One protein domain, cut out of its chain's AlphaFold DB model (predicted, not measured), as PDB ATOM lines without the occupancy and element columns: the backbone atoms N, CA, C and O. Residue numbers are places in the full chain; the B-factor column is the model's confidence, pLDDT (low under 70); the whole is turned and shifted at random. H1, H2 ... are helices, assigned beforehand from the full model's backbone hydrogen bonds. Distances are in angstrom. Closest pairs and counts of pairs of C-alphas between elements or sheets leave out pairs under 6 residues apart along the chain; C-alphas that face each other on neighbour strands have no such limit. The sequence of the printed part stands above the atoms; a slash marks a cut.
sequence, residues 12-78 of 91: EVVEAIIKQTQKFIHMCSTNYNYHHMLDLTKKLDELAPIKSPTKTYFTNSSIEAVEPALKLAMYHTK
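Overview. This is residues 12 to 78 of the 91 residues of the protein "Hypothetical protein" of Rotaria sp. Silwood1 (UniProt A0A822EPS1). Three separate helices are strung along an open, winding chain, with H1 at one end of the long axis and H3 reaching the other; residues 70 to 78, of which 70 to 77 belong to H3, stick out. The printed part has 67 residues, with named helices H1, H2 and H3 in that order, no named strand, and the class all helix. It is loose, with a radius of gyration of the C-alphas of 14.8 A, and elongated, spanning 46 by 24 by 21 A.

Arrangement. H1, residues 12 to 21, is apart from H2, residues 35 to 47. H3, residues 62 to 77, is apart from both. Every O i to N i+4 pair is within hydrogen-bond range in H1 and H2, and 11 of 12 in H3.

Along the chain. H1 begins at C-alpha 12, (33.373, 47.012, 12.788). H2 measures 18.5 A from first to last C-alpha. H3 measures 22.3 A and ends at C-alpha 77, (50.616, 19.545, -14.187).

Size, cuts and confidence. The two C-alphas farthest apart, those of Gln 22 and Lys 78, are 45.6 A apart. Both links are long, residues 22 to 34 and 48 to 61. The printed part has no cut, and no printed residue has a pLDDT under 70.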
ATOM      1  N   GLU A  12      31.969  47.433  12.653       98.38
ATOM      2  CA  GLU A  12      33.373  47.012  12.788       98.38
ATOM      3  C   GLU A  12      34.151  47.074  11.462       98.38
ATOM      4  O   GLU A  12      35.341  47.389  11.445       98.38
ATOM      5  N   VAL A  13      33.487  46.801  10.332       97.81
ATOM      6  CA  VAL A  13      34.120  46.855   9.004       97.81
ATOM      7  C   VAL A  13      34.390  48.307   8.622       97.81
ATOM      8  O   VAL A  13      35.475  48.631   8.144       97.81
ATOM      9  N   VAL A  14      33.421  49.192   8.868       98.56
ATOM     10  CA  VAL A  14      33.557  50.631   8.608       98.56
ATOM     11  C   VAL A  14      34.682  51.227   9.452       98.56
ATOM     12  O   VAL A  14      35.542  51.924   8.912       98.56
ATOM     13  N   GLU A  15      34.734  50.915  10.747       98.44
ATOM     14  CA  GLU A  15      35.794  51.391  11.639       98.44
ATOM     15  C   GLU A  15      37.182  50.903  11.193       98.44
ATOM     16  O   GLU A  15      38.124  51.699  11.116       98.44
ATOM     17  N   ALA A  16      37.312  49.621  10.826       97.19
ATOM     18  CA  ALA A  16      38.567  49.058  10.331       97.19
ATOM     19  C   ALA A  16      39.060  49.759   9.051       97.19
ATOM     20  O   ALA A  16      40.251  50.065   8.938       97.19
ATOM     21  N   ILE A  17      38.149  50.066   8.118       97.44
ATOM     22  CA  ILE A  17      38.461  50.823   6.897       97.44
ATOM     23  C   ILE A  17      38.952  52.228   7.258       97.44
ATOM     24  O   ILE A  17      40.039  52.617   6.828       97.44
ATOM     25  N   ILE A  18      38.207  52.977   8.081       98.31
ATOM     26  CA  ILE A  18      38.576  54.346   8.481       98.31
ATOM     27  C   ILE A  18      39.972  54.355   9.110       98.31
ATOM     28  O   ILE A  18      40.846  55.103   8.666       98.31
ATOM     29  N   LYS A  19      40.225  53.463  10.072       97.69
ATOM     30  CA  LYS A  19      41.514  53.357  10.768       97.69
ATOM     31  C   LYS A  19      42.680  53.062   9.822       97.69
ATOM     32  O   LYS A  19      43.769  53.600  10.014       97.69
ATOM     33  N   GLN A  20      42.481  52.215   8.812       96.00
ATOM     34  CA  GLN A  20      43.517  51.927   7.821       96.00
ATOM     35  C   GLN A  20      43.750  53.119   6.882       96.00
ATOM     36  O   GLN A  20      44.901  53.481   6.641       96.00
ATOM     37  N   THR A  21      42.686  53.775   6.406       97.00
ATOM     38  CA  THR A  21      42.807  54.919   5.481       97.00
ATOM     39  C   THR A  21      43.524  56.123   6.094       97.00
ATOM     40  O   THR A  21      44.194  56.853   5.370       97.00
ATOM     41  N   GLN A  22      43.477  56.286   7.421       97.56
ATOM     42  CA  GLN A  22      44.267  57.290   8.148       97.56
ATOM     43  C   GLN A  22      45.783  57.028   8.118       97.56
ATOM     44  O   GLN A  22      46.561  57.942   8.380       97.56
ATOM     45  N   LYS A  23      46.217  55.796   7.821       94.50
ATOM     46  CA  LYS A  23      47.635  55.438   7.675       94.50
ATOM     47  C   LYS A  23      48.063  55.503   6.214       94.50
ATOM     48  O   LYS A  23      48.997  56.219   5.876       94.50
ATOM     49  N   PHE A  24      47.395  54.726   5.363       93.50
ATOM     50  CA  PHE A  24      47.582  54.718   3.915       93.50
ATOM     51  C   PHE A  24      46.439  53.958   3.239       93.50
ATOM     52  O   PHE A  24      45.913  52.981   3.777       93.50
ATOM     53  N   ILE A  25      46.092  54.379   2.021       94.19
ATOM     54  CA  ILE A  25      45.048  53.736   1.212       94.19
ATOM     55  C   ILE A  25      45.613  52.558   0.414       94.19
ATOM     56  O   ILE A  25      44.966  51.521   0.302       94.19
ATOM     57  N   HIS A  26      46.821  52.696  -0.137       93.00
ATOM     58  CA  HIS A  26      47.407  51.676  -0.995       93.00
ATOM     59  C   HIS A  26      48.931  51.637  -0.882       93.00
ATOM     60  O   HIS A  26      49.595  52.671  -0.872       93.00
ATOM     61  N   MET A  27      49.468  50.421  -0.850       90.00
ATOM     62  CA  MET A  27      50.876  50.109  -1.067       90.00
ATOM     63  C   MET A  27      50.945  48.869  -1.952       90.00
ATOM     64  O   MET A  27      50.194  47.914  -1.738       90.00
ATOM     65  N   CYS A  28      51.850  48.873  -2.930       90.25
ATOM     66  CA  CYS A  28      51.989  47.755  -3.853       90.25
ATOM     67  C   CYS A  28      52.505  46.509  -3.115       90.25
ATOM     68  O   CYS A  28      53.654  46.481  -2.659       90.25
ATOM     69  N   SER A  29      51.664  45.477  -3.009       86.50
ATOM     70  CA  SER A  29      51.950  44.256  -2.240       86.50
ATOM     71  C   SER A  29      53.079  43.406  -2.828       86.50
ATOM     72  O   SER A  29      53.668  42.592  -2.125       86.50
ATOM     73  N   THR A  30      53.435  43.611  -4.100       86.81
ATOM     74  CA  THR A  30      54.589  42.947  -4.726       86.81
ATOM     75  C   THR A  30      55.929  43.497  -4.244       86.81
ATOM     76  O   THR A  30      56.954  42.844  -4.414       86.81
ATOM     77  N   ASN A  31      55.933  44.695  -3.656       88.12
ATOM     78  CA  ASN A  31      57.142  45.391  -3.217       88.12
ATOM     79  C   ASN A  31      57.202  45.529  -1.695       88.12
ATOM     80  O   ASN A  31      58.292  45.585  -1.128       88.12
ATOM     81  N   TYR A  32      56.043  45.578  -1.036       85.88
ATOM     82  CA  TYR A  32      55.936  45.827   0.395       85.88
ATOM     83  C   TYR A  32      54.943  44.869   1.047       85.88
ATOM     84  O   TYR A  32      53.815  44.716   0.586       85.88
ATOM     85  N   ASN A  33      55.344  44.291   2.178       80.44
ATOM     86  CA  ASN A  33      54.458  43.519   3.042       80.44
ATOM     87  C   ASN A  33      53.981  44.398   4.200       80.44
ATOM     88  O   ASN A  33      54.781  45.099   4.819       80.44
ATOM     89  N   TYR A  34      52.695  44.326   4.532       85.38
ATOM     90  CA  TYR A  34      52.121  44.993   5.698       85.38
ATOM     91  C   TYR A  34      51.392  43.984   6.586       85.38
ATOM     92  O   TYR A  34      50.879  42.974   6.107       85.38
ATOM     93  N   HIS A  35      51.364  44.262   7.891       87.75
ATOM     94  CA  HIS A  35      50.957  43.301   8.922       87.75
ATOM     95  C   HIS A  35      49.583  42.669   8.649       87.75
ATOM     96  O   HIS A  35      49.462  41.450   8.653       87.75
ATOM     97  N   HIS A  36      48.596  43.483   8.256       90.81
ATOM     98  CA  HIS A  36      47.245  43.007   7.940       90.81
ATOM     99  C   HIS A  36      47.200  41.952   6.823       90.81
ATOM    100  O   HIS A  36      46.366  41.054   6.871       90.81
ATOM    101  N   MET A  37      48.094  42.028   5.834       91.62
ATOM    102  CA  MET A  37      48.163  41.043   4.752       91.62
ATOM    103  C   MET A  37      48.701  39.696   5.252       91.62
ATOM    104  O   MET A  37      48.221  38.646   4.826       91.62
ATOM    105  N   LEU A  38      49.662  39.717   6.181       91.25
ATOM    106  CA  LEU A  38      50.208  38.511   6.809       91.25
ATOM    107  C   LEU A  38      49.179  37.852   7.733       91.25
ATOM    108  O   LEU A  38      48.967  36.643   7.644       91.25
ATOM    109  N   ASP A  39      48.499  38.648   8.560       94.81
ATOM    110  CA  ASP A  39      47.442  38.165   9.453       94.81
ATOM    111  C   ASP A  39      46.290  37.544   8.658       94.81
ATOM    112  O   ASP A  39      45.809  36.457   8.987       94.81
ATOM    113  N   LEU A  40      45.879  38.207   7.571       95.06
ATOM    114  CA  LEU A  40      44.845  37.702   6.677       95.06
ATOM    115  C   LEU A  40      45.287  36.417   5.974       95.06
ATOM    116  O   LEU A  40      44.510  35.471   5.928       95.06
ATOM    117  N   THR A  41      46.527  36.352   5.479       94.50
ATOM    118  CA  THR A  41      47.083  35.134   4.861       94.50
ATOM    119  C   THR A  41      47.026  33.961   5.828       94.50
ATOM    120  O   THR A  41      46.459  32.927   5.499       94.50
ATOM    121  N   LYS A  42      47.531  34.144   7.053       93.88
ATOM    122  CA  LYS A  42      47.520  33.099   8.079       93.88
ATOM    123  C   LYS A  42      46.100  32.621   8.377       93.88
ATOM    124  O   LYS A  42      45.855  31.420   8.429       93.88
ATOM    125  N   LYS A  43      45.155  33.551   8.526       96.06
ATOM    126  CA  LYS A  43      43.758  33.212   8.808       96.06
ATOM    127  C   LYS A  43      43.078  32.490   7.641       96.06
ATOM    128  O   LYS A  43      42.287  31.583   7.877       96.06
ATOM    129  N   LEU A  44      43.376  32.869   6.400       96.12
ATOM    130  CA  LEU A  44      42.874  32.173   5.211       96.12
ATOM    131  C   LEU A  44      43.457  30.761   5.104       96.12
ATOM    132  O   LEU A  44      42.710  29.820   4.847       96.12
ATOM    133  N   ASP A  45      44.756  30.610   5.355       94.31
ATOM    134  CA  ASP A  45      45.443  29.321   5.318       94.31
ATOM    135  C   ASP A  45      44.910  28.363   6.407       94.31
ATOM    136  O   ASP A  45      44.734  27.180   6.129       94.31
ATOM    137  N   GLU A  46      44.574  28.868   7.604       94.06
ATOM    138  CA  GLU A  46      43.931  28.106   8.695       94.06
ATOM    139  C   GLU A  46      42.489  27.674   8.372       94.06
ATOM    140  O   GLU A  46      42.052  26.602   8.793       94.06
ATOM    141  N   LEU A  47      41.734  28.504   7.646       95.88
ATOM    142  CA  LEU A  47      40.341  28.231   7.269       95.88
ATOM    143  C   LEU A  47      40.212  27.353   6.020       95.88
ATOM    144  O   LEU A  47      39.147  26.781   5.776       95.88
ATOM    145  N   ALA A  48      41.263  27.268   5.203       95.69
ATOM    146  CA  ALA A  48      41.244  26.488   3.979       95.69
ATOM    147  C   ALA A  48      41.002  24.999   4.301       95.69
ATOM    148  O   ALA A  48      41.716  24.419   5.120       95.69
ATOM    149  N   PRO A  49      40.050  24.321   3.632       95.69
ATOM    150  CA  PRO A  49      39.759  22.907   3.868       95.69
ATOM    151  C   PRO A  49      40.802  21.989   3.196       95.69
ATOM    152  O   PRO A  49      40.463  21.064   2.458       95.69
ATOM    153  N   ILE A  50      42.091  22.259   3.412       95.00
ATOM    154  CA  ILE A  50      43.233  21.579   2.796       95.00
ATOM    155  C   ILE A  50      44.166  21.112   3.916       95.00
ATOM    156  O   ILE A  50      44.638  21.903   4.719       95.00
ATOM    157  N   LYS A  51      44.441  19.802   3.975       92.38
ATOM    158  CA  LYS A  51      45.293  19.204   5.025       92.38
ATOM    159  C   LYS A  51      46.786  19.499   4.851       92.38
ATOM    160  O   LYS A  51      47.557  19.360   5.795       92.38
ATOM    161  N   SER A  52      47.202  19.804   3.629       93.50
ATOM    162  CA  SER A  52      48.589  20.118   3.289       93.50
ATOM    163  C   SER A  52      48.870  21.611   3.473       93.50
ATOM    164  O   SER A  52      47.930  22.399   3.429       93.50
ATOM    165  N   PRO A  53      50.146  22.017   3.619       93.81
ATOM    166  CA  PRO A  53      50.500  23.430   3.686       93.81
ATOM    167  C   PRO A  53      49.938  24.220   2.501       93.81
ATOM    168  O   PRO A  53      50.106  23.828   1.342       93.81
ATOM    169  N   THR A  54      49.288  25.337   2.805       94.75
ATOM    170  CA  THR A  54      48.662  26.247   1.845       94.75
ATOM    171  C   THR A  54      49.485  27.524   1.686       94.75
ATOM    172  O   THR A  54      50.389  27.819   2.469       94.75
ATOM    173  N   LYS A  55      49.231  28.238   0.587       92.19
ATOM    174  CA  LYS A  55      49.746  29.584   0.333       92.19
ATOM    175  C   LYS A  55      48.638  30.406  -0.307       92.19
ATOM    176  O   LYS A  55      47.953  29.912  -1.205       92.19
ATOM    177  N   THR A  56      48.525  31.665   0.098       93.25
ATOM    178  CA  THR A  56      47.519  32.602  -0.413       93.25
ATOM    179  C   THR A  56      48.095  33.523  -1.499       93.25
ATOM    180  O   THR A  56      49.224  34.001  -1.394       93.25
ATOM    181  N   TYR A  57      47.300  33.799  -2.540       92.75
ATOM    182  CA  TYR A  57      47.573  34.806  -3.573       92.75
ATOM    183  C   TYR A  57      46.393  35.784  -3.652       92.75
ATOM    184  O   TYR A  57      45.262  35.367  -3.902       92.75
ATOM    185  N   PHE A  58      46.643  37.072  -3.407       93.12
ATOM    186  CA  PHE A  58      45.599  38.100  -3.356       93.12
ATOM    187  C   PHE A  58      45.302  38.688  -4.733       93.12
ATOM    188  O   PHE A  58      46.213  38.955  -5.513       93.12
ATOM    189  N   THR A  59      44.020  38.926  -4.996       94.25
ATOM    190  CA  THR A  59      43.487  39.488  -6.246       94.25
ATOM    191  C   THR A  59      42.291  40.381  -5.924       94.25
ATOM    192  O   THR A  59      41.734  40.287  -4.826       94.25
ATOM    193  N   ASN A  60      41.895  41.267  -6.841       93.19
ATOM    194  CA  ASN A  60      40.799  42.210  -6.587       93.19
ATOM    195  C   ASN A  60      39.429  41.639  -6.956       93.19
ATOM    196  O   ASN A  60      38.402  42.137  -6.498       93.19
ATOM    197  N   SER A  61      39.396  40.620  -7.814       93.25
ATOM    198  CA  SER A  61      38.160  40.058  -8.346       93.25
ATOM    199  C   SER A  61      38.246  38.546  -8.519       93.25
ATOM    200  O   SER A  61      39.326  37.962  -8.578       93.25
ATOM    201  N   SER A  62      37.089  37.896  -8.640       90.00
ATOM    202  CA  SER A  62      37.025  36.450  -8.865       90.00
ATOM    203  C   SER A  62      37.663  36.033 -10.189       90.00
ATOM    204  O   SER A  62      38.311  34.992 -10.235       90.00
ATOM    205  N   ILE A  63      37.535  36.843 -11.247       91.94
ATOM    206  CA  ILE A  63      38.155  36.535 -12.543       91.94
ATOM    207  C   ILE A  63      39.686  36.617 -12.461       91.94
ATOM    208  O   ILE A  63      40.376  35.707 -12.924       91.94
ATOM    209  N   GLU A  64      40.213  37.629 -11.756       94.50
ATOM    210  CA  GLU A  64      41.644  37.742 -11.453       94.50
ATOM    211  C   GLU A  64      42.141  36.616 -10.544       94.50
ATOM    212  O   GLU A  64      43.330  36.331 -10.575       94.50
ATOM    213  N   ALA A  65      41.280  35.969  -9.751       95.31
ATOM    214  CA  ALA A  65      41.635  34.797  -8.948       95.31
ATOM    215  C   ALA A  65      41.662  33.499  -9.774       95.31
ATOM    216  O   ALA A  65      42.532  32.647  -9.578       95.31
ATOM    217  N   VAL A  66      40.721  33.333 -10.709       96.00
ATOM    218  CA  VAL A  66      40.589  32.112 -11.519       96.00
ATOM    219  C   VAL A  66      41.723  31.986 -12.531       96.00
ATOM    220  O   VAL A  66      42.314  30.914 -12.653       96.00
ATOM    221  N   GLU A  67      42.088  33.062 -13.227       94.38
ATOM    222  CA  GLU A  67      43.165  33.035 -14.221       94.38
ATOM    223  C   GLU A  67      44.523  32.522 -13.673       94.38
ATOM    224  O   GLU A  67      45.084  31.585 -14.254       94.38
ATOM    225  N   PRO A  68      45.077  33.050 -12.562       94.94
ATOM    226  CA  PRO A  68      46.316  32.550 -11.979       94.94
ATOM    227  C   PRO A  68      46.156  31.146 -11.394       94.94
ATOM    228  O   PRO A  68      47.110  30.373 -11.464       94.94
ATOM    229  N   ALA A  69      44.977  30.764 -10.886       95.81
ATOM    230  CA  ALA A  69      44.728  29.392 -10.444       95.81
ATOM    231  C   ALA A  69      44.847  28.393 -11.610       95.81
ATOM    232  O   ALA A  69      45.522  27.368 -11.489       95.81
ATOM    233  N   LEU A  70      44.278  28.726 -12.775       96.06
ATOM    234  CA  LEU A  70      44.429  27.941 -14.002       96.06
ATOM    235  C   LEU A  70      45.894  27.913 -14.460       96.06
ATOM    236  O   LEU A  70      46.433  26.840 -14.737       96.06
ATOM    237  N   LYS A  71      46.578  29.064 -14.485       95.62
ATOM    238  CA  LYS A  71      48.006  29.145 -14.845       95.62
ATOM    239  C   LYS A  71      48.884  28.301 -13.921       95.62
ATOM    240  O   LYS A  71      49.757  27.586 -14.412       95.62
ATOM    241  N   LEU A  72      48.632  28.323 -12.615       96.69
ATOM    242  CA  LEU A  72      49.347  27.511 -11.633       96.69
ATOM    243  C   LEU A  72      49.093  26.014 -11.856       96.69
ATOM    244  O   LEU A  72      50.041  25.228 -11.852       96.69
ATOM    245  N   ALA A  73      47.846  25.620 -12.126       97.25
ATOM    246  CA  ALA A  73      47.500  24.238 -12.445       97.25
ATOM    247  C   ALA A  73      48.196  23.748 -13.727       97.25
ATOM    248  O   ALA A  73      48.759  22.650 -13.730       97.25
ATOM    249  N   MET A  74      48.234  24.557 -14.794       97.69
ATOM    250  CA  MET A  74      48.986  24.222 -16.014       97.69
ATOM    251  C   MET A  74      50.482  24.126 -15.738       97.69
ATOM    252  O   MET A  74      51.132  23.176 -16.171       97.69
ATOM    253  N   TYR A  75      51.036  25.087 -14.997       97.50
ATOM    254  CA  TYR A  75      52.456  25.109 -14.671       97.50
ATOM    255  C   TYR A  75      52.874  23.865 -13.882       97.50
ATOM    256  O   TYR A  75      53.906  23.269 -14.194       97.50
ATOM    257  N   HIS A  76      52.066  23.453 -12.904       97.38
ATOM    258  CA  HIS A  76      52.327  22.283 -12.074       97.38
ATOM    259  C   HIS A  76      52.119  20.967 -12.839       97.38
ATOM    260  O   HIS A  76      52.977  20.092 -12.809       97.38
ATOM    261  N   THR A  77      50.998  20.821 -13.551       97.94
ATOM    262  CA  THR A  77      50.616  19.545 -14.187       97.94
ATOM    263  C   THR A  77      51.174  19.348 -15.596       97.94
ATOM    264  O   THR A  77      51.128  18.233 -16.112       97.94
ATOM    265  N   LYS A  78      51.657  20.421 -16.239       97.94
ATOM    266  CA  LYS A  78      52.046  20.487 -17.661       97.94
ATOM    267  C   LYS A  78      50.919  20.139 -18.640       97.94
ATOM    268  O   LYS A  78      51.172  19.844 -19.805       97.94
TER     269      LYS A  78